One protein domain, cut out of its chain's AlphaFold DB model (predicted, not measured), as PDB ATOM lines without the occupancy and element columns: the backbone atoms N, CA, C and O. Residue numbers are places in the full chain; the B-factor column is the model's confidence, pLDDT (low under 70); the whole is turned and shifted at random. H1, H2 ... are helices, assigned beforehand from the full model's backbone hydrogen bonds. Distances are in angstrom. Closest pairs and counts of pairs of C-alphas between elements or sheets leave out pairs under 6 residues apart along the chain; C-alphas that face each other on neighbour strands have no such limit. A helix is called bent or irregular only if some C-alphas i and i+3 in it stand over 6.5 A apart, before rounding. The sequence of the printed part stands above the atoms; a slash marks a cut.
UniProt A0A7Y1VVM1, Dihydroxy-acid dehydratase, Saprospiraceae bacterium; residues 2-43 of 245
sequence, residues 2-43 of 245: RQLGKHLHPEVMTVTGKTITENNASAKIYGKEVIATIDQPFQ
ATOM      1  N   ARG A   2     -36.439 122.184  49.104       93.06
ATOM      2  CA  ARG A   2     -37.066 122.669  50.365       93.06
ATOM      3  C   ARG A   2     -36.402 122.151  51.649       93.06
ATOM      4  O   ARG A   2     -36.194 122.925  52.571       93.06
ATOM      5  N   GLN A   3     -36.044 120.864  51.684       93.69
ATOM      6  CA  GLN A   3     -35.398 120.240  52.847       93.69
ATOM      7  C   GLN A   3     -34.029 120.840  53.195       93.69
ATOM      8  O   GLN A   3     -33.595 120.698  54.326       93.69
ATOM      9  N   LEU A   4     -33.358 121.542  52.275       92.81
ATOM     10  CA  LEU A   4     -32.080 122.197  52.576       92.81
ATOM     11  C   LEU A   4     -32.250 123.379  53.547       92.81
ATOM     12  O   LEU A   4     -31.300 123.719  54.247       92.81
ATOM     13  N   GLY A   5     -33.444 123.985  53.623       88.19
ATOM     14  CA  GLY A   5     -33.776 125.029  54.597       88.19
ATOM     15  C   GLY A   5     -32.715 126.130  54.686       88.19
ATOM     16  O   GLY A   5     -32.350 126.733  53.681       88.19
ATOM     17  N   LYS A   6     -32.180 126.346  55.894       91.62
ATOM     18  CA  LYS A   6     -31.146 127.359  56.190       91.62
ATOM     19  C   LYS A   6     -29.806 127.158  55.466       91.62
ATOM     20  O   LYS A   6     -28.972 128.052  55.494       91.62
ATOM     21  N   HIS A   7     -29.577 125.993  54.860       92.81
ATOM     22  CA  HIS A   7     -28.367 125.699  54.084       92.81
ATOM     23  C   HIS A   7     -28.480 126.145  52.619       92.81
ATOM     24  O   HIS A   7     -27.539 125.964  51.850       92.81
ATOM     25  N   LEU A   8     -29.628 126.701  52.219       95.81
ATOM     26  CA  LEU A   8     -29.879 127.221  50.882       95.81
ATOM     27  C   LEU A   8     -29.829 128.752  50.890       95.81
ATOM     28  O   LEU A   8     -30.396 129.385  51.775       95.81
ATOM     29  N   HIS A   9     -29.219 129.348  49.865       96.94
ATOM     30  CA  HIS A   9     -29.380 130.776  49.586       96.94
ATOM     31  C   HIS A   9     -30.764 131.015  48.958       96.94
ATOM     32  O   HIS A   9     -30.990 130.565  47.831       96.94
ATOM     33  N   PRO A  10     -31.703 131.682  49.656       95.62
ATOM     34  CA  PRO A  10     -33.112 131.628  49.272       95.62
ATOM     35  C   PRO A  10     -33.453 132.496  48.056       95.62
ATOM     36  O   PRO A  10     -34.333 132.116  47.284       95.62
ATOM     37  N   GLU A  11     -32.718 133.596  47.862       96.50
ATOM     38  CA  GLU A  11     -32.986 134.640  46.860       96.50
ATOM     39  C   GLU A  11     -32.243 134.429  45.529       96.50
ATOM     40  O   GLU A  11     -32.160 135.330  44.696       96.50
ATOM     41  N   VAL A  12     -31.653 133.248  45.305       97.56
ATOM     42  CA  VAL A  12     -30.960 132.968  44.040       97.56
ATOM     43  C   VAL A  12     -31.981 132.926  42.906       97.56
ATOM     44  O   VAL A  12     -32.867 132.067  42.887       97.56
ATOM     45  N   MET A  13     -31.838 133.851  41.958       98.19
ATOM     46  CA  MET A  13     -32.672 133.928  40.762       98.19
ATOM     47  C   MET A  13     -32.472 132.721  39.851       98.19
ATOM     48  O   MET A  13     -31.371 132.187  39.713       98.19
ATOM     49  N   THR A  14     -33.552 132.316  39.191       98.25
ATOM     50  CA  THR A  14     -33.557 131.198  38.244       98.25
ATOM     51  C   THR A  14     -34.081 131.633  36.877       98.25
ATOM     52  O   THR A  14     -34.629 132.724  36.715       98.25
ATOM     53  N   VAL A  15     -33.970 130.743  35.889       98.00
ATOM     54  CA  VAL A  15     -34.447 130.979  34.515       98.00
ATOM     55  C   VAL A  15     -35.964 131.188  34.405       98.00
ATOM     56  O   VAL A  15     -36.429 131.672  33.383       98.00
ATOM     57  N   THR A  16     -36.744 130.861  35.442       97.94
ATOM     58  CA  THR A  16     -38.199 131.104  35.465       97.94
ATOM     59  C   THR A  16     -38.559 132.554  35.799       97.94
ATOM     60  O   THR A  16     -39.742 132.890  35.849       97.94
ATOM     61  N   GLY A  17     -37.566 133.405  36.086       98.06
ATOM     62  CA  GLY A  17     -37.785 134.762  36.590       98.06
ATOM     63  C   GLY A  17     -38.224 134.812  38.056       98.06
ATOM     64  O   GLY A  17     -38.581 135.878  38.541       98.06
ATOM     65  N   LYS A  18     -38.190 133.676  38.762       98.38
ATOM     66  CA  LYS A  18     -38.461 133.554  40.201       98.38
ATOM     67  C   LYS A  18     -37.229 133.046  40.941       98.38
ATOM     68  O   LYS A  18     -36.331 132.441  40.338       98.38
ATOM     69  N   THR A  19     -37.200 133.249  42.251       97.94
ATOM     70  CA  THR A  19     -36.170 132.703  43.137       97.94
ATOM     71  C   THR A  19     -36.281 131.180  43.249       97.94
ATOM     72  O   THR A  19     -37.332 130.567  43.015       97.94
ATOM     73  N   ILE A  20     -35.183 130.531  43.646       97.25
ATOM     74  CA  ILE A  20     -35.162 129.088  43.908       97.25
ATOM     75  C   ILE A  20     -36.180 128.681  44.983       97.25
ATOM     76  O   ILE A  20     -36.769 127.601  44.888       97.25
ATOM     77  N   THR A  21     -36.435 129.541  45.972       96.44
ATOM     78  CA  THR A  21     -37.407 129.274  47.040       96.44
ATOM     79  C   THR A  21     -38.840 129.368  46.526       96.44
ATOM     80  O   THR A  21     -39.622 128.448  46.764       96.44
ATOM     81  N   GLU A  22     -39.174 130.411  45.761       96.75
ATOM     82  CA  GLU A  22     -40.507 130.585  45.166       96.75
ATOM     83  C   GLU A  22     -40.889 129.411  44.263       96.75
ATOM     84  O   GLU A  22     -41.981 128.857  44.392       96.75
ATOM     85  N   ASN A  23     -39.966 128.969  43.402       97.25
ATOM     86  CA  ASN A  23     -40.191 127.821  42.521       97.25
ATOM     87  C   ASN A  23     -40.504 126.527  43.284       97.25
ATOM     88  O   ASN A  23     -41.134 125.622  42.741       97.25
ATOM     89  N   ASN A  24     -40.049 126.414  44.533       95.94
ATOM     90  CA  ASN A  24     -40.143 125.190  45.317       95.94
ATOM     91  C   ASN A  24     -41.119 125.296  46.496       95.94
ATOM     92  O   ASN A  24     -41.247 124.323  47.233       95.94
ATOM     93  N   ALA A  25     -41.820 126.418  46.694       94.44
ATOM     94  CA  ALA A  25     -42.605 126.682  47.905       94.44
ATOM     95  C   ALA A  25     -43.694 125.625  48.189       94.44
ATOM     96  O   ALA A  25     -43.895 125.225  49.338       94.44
ATOM     97  N   SER A  26     -44.361 125.126  47.145       95.12
ATOM     98  CA  SER A  26     -45.453 124.147  47.249       95.12
ATOM     99  C   SER A  26     -45.007 122.683  47.132       95.12
ATOM    100  O   SER A  26     -45.839 121.785  47.275       95.12
ATOM    101  N   ALA A  27     -43.716 122.410  46.901       95.12
ATOM    102  CA  ALA A  27     -43.217 121.052  46.670       95.12
ATOM    103  C   ALA A  27     -43.428 120.151  47.901       95.12
ATOM    104  O   ALA A  27     -43.096 120.539  49.024       95.12
ATOM    105  N   LYS A  28     -43.953 118.939  47.703       95.25
ATOM    106  CA  LYS A  28     -44.237 117.965  48.772       95.25
ATOM    107  C   LYS A  28     -43.321 116.750  48.653       95.25
ATOM    108  O   LYS A  28     -42.918 116.384  47.553       95.25
ATOM    109  N   ILE A  29     -43.017 116.118  49.785       95.94
ATOM    110  CA  ILE A  29     -42.411 114.783  49.811       95.94
ATOM    111  C   ILE A  29     -43.555 113.775  49.769       95.94
ATOM    112  O   ILE A  29     -44.375 113.757  50.686       95.94
ATOM    113  N   TYR A  30     -43.614 112.971  48.711       95.94
ATOM    114  CA  TYR A  30     -44.635 111.931  48.548       95.94
ATOM    115  C   TYR A  30     -44.212 110.578  49.140       95.94
ATOM    116  O   TYR A  30     -45.082 109.796  49.502       95.94
ATOM    117  N   GLY A  31     -42.904 110.336  49.291       96.06
ATOM    118  CA  GLY A  31     -42.339 109.126  49.895       96.06
ATOM    119  C   GLY A  31     -41.086 109.455  50.704       96.06
ATOM    120  O   GLY A  31     -40.088 109.923  50.147       96.06
ATOM    121  N   LYS A  32     -41.146 109.269  52.027       93.50
ATOM    122  CA  LYS A  32     -40.033 109.578  52.950       93.50
ATOM    123  C   LYS A  32     -38.936 108.515  52.915       93.50
ATOM    124  O   LYS A  32     -37.788 108.800  53.226       93.50
ATOM    125  N   GLU A  33     -39.296 107.314  52.487       94.94
ATOM    126  CA  GLU A  33     -38.413 106.195  52.178       94.94
ATOM    127  C   GLU A  33     -37.546 106.442  50.934       94.94
ATOM    128  O   GLU A  33     -36.527 105.781  50.767       94.94
ATOM    129  N   VAL A  34     -37.916 107.416  50.092       96.31
ATOM    130  CA  VAL A  34     -37.131 107.851  48.924       96.31
ATOM    131  C   VAL A  34     -36.437 109.187  49.192       96.31
ATOM    132  O   VAL A  34     -35.257 109.350  48.891       96.31
ATOM    133  N   ILE A  35     -37.156 110.157  49.769       96.25
ATOM    134  CA  ILE A  35     -36.622 111.478  50.121       96.25
ATOM    135  C   ILE A  35     -36.727 111.665  51.635       96.25
ATOM    136  O   ILE A  35     -37.757 112.100  52.155       96.25
ATOM    137  N   ALA A  36     -35.627 111.377  52.323       94.44
ATOM    138  CA  ALA A  36     -35.460 111.651  53.742       94.44
ATOM    139  C   ALA A  36     -35.574 113.155  54.068       94.44
ATOM    140  O   ALA A  36     -35.292 114.024  53.233       94.44
ATOM    141  N   THR A  37     -35.985 113.477  55.297       93.50
ATOM    142  CA  THR A  37     -35.987 114.860  55.797       93.50
ATOM    143  C   THR A  37     -34.608 115.252  56.314       93.50
ATOM    144  O   THR A  37     -33.786 114.392  56.622       93.50
ATOM    145  N   ILE A  38     -34.350 116.555  56.450       92.00
ATOM    146  CA  ILE A  38     -33.068 117.032  56.995       92.00
ATOM    147  C   ILE A  38     -32.824 116.583  58.445       92.00
ATOM    148  O   ILE A  38     -31.679 116.372  58.825       92.00
ATOM    149  N   ASP A  39     -33.893 116.385  59.221       91.94
ATOM    150  CA  ASP A  39     -33.820 115.918  60.612       91.94
ATOM    151  C   ASP A  39     -33.661 114.392  60.730       91.94
ATOM    152  O   ASP A  39     -33.312 113.890  61.795       91.94
ATOM    153  N   GLN A  40     -33.950 113.642  59.661       93.62
ATOM    154  CA  GLN A  40     -33.837 112.178  59.618       93.62
ATOM    155  C   GLN A  40     -33.181 111.725  58.304       93.62
ATOM    156  O   GLN A  40     -33.823 111.033  57.510       93.62
ATOM    157  N   PRO A  41     -31.934 112.144  58.021       94.25
ATOM    158  CA  PRO A  41     -31.260 111.802  56.775       94.25
ATOM    159  C   PRO A  41     -30.865 110.319  56.751       94.25
ATOM    160  O   PRO A  41     -30.582 109.728  57.789       94.25
ATOM    161  N   PHE A  42     -30.736 109.731  55.556       92.88
ATOM    162  CA  PHE A  42     -30.153 108.384  55.414       92.88
ATOM    163  C   PHE A  42     -28.704 108.321  55.916       92.88
ATOM    164  O   PHE A  42     -28.260 107.298  56.426       92.88
ATOM    165  N   GLN A  43     -27.970 109.425  55.767       92.19
ATOM    166  CA  GLN A  43     -26.611 109.591  56.261       92.19
ATOM    167  C   GLN A  43     -26.357 111.065  56.574       92.19
ATOM    168  O   GLN A  43     -26.530 111.925  55.711       92.19
TER     169      GLN A  43
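What this domain is: This is residues 2 to 43 of the 245 residues of the protein "Dihydroxy-acid dehydratase" of Saprospiraceae bacterium (UniProt A0A7Y1VVM1). There is little regular structure here: a loose, winding chain in which two short helices, H1 then H2, lie near each other and a long link, residues 8 to 19, loops out between them. From H2 the stretch of residues 25 to 43 runs away to the other end of the elongated outline. The printed part has 42 residues, 11 of them in the two helices, with no named strand; the class is all helix. It is loose, with a radius of gyration of the C-alphas of 11.9 A, and spans 33 by 20 by 13 A.

How they stand to each other: Look first at H1, residues 2 to 7, and H2, residues 20 to 24: they are close but not clearly touching, their closest C-alphas, of Arg 2 and Asn 24, being 6.4 A apart. In H1, 0 of 2 O i to N i+4 pairs and 2 of 3 O i to N i+3 pairs are within hydrogen-bond range; in H2, 0 of 1 and 1 of 2.

Where its parts are: Find C-alpha 2 at (-37.066, 122.669, 50.365); H1 runs 9.9 A from there and is irregular, with C-alphas 3 and 6 8.9 A apart. H2 runs 6.5 A to C-alpha 24 at (-40.143, 125.190, 45.317).

The domain as a whole: The C-alphas of Gly 17 and Gln 43 are the farthest apart, 33.8 A. The printed part has no cut, and no printed residue has a pLDDT under 70.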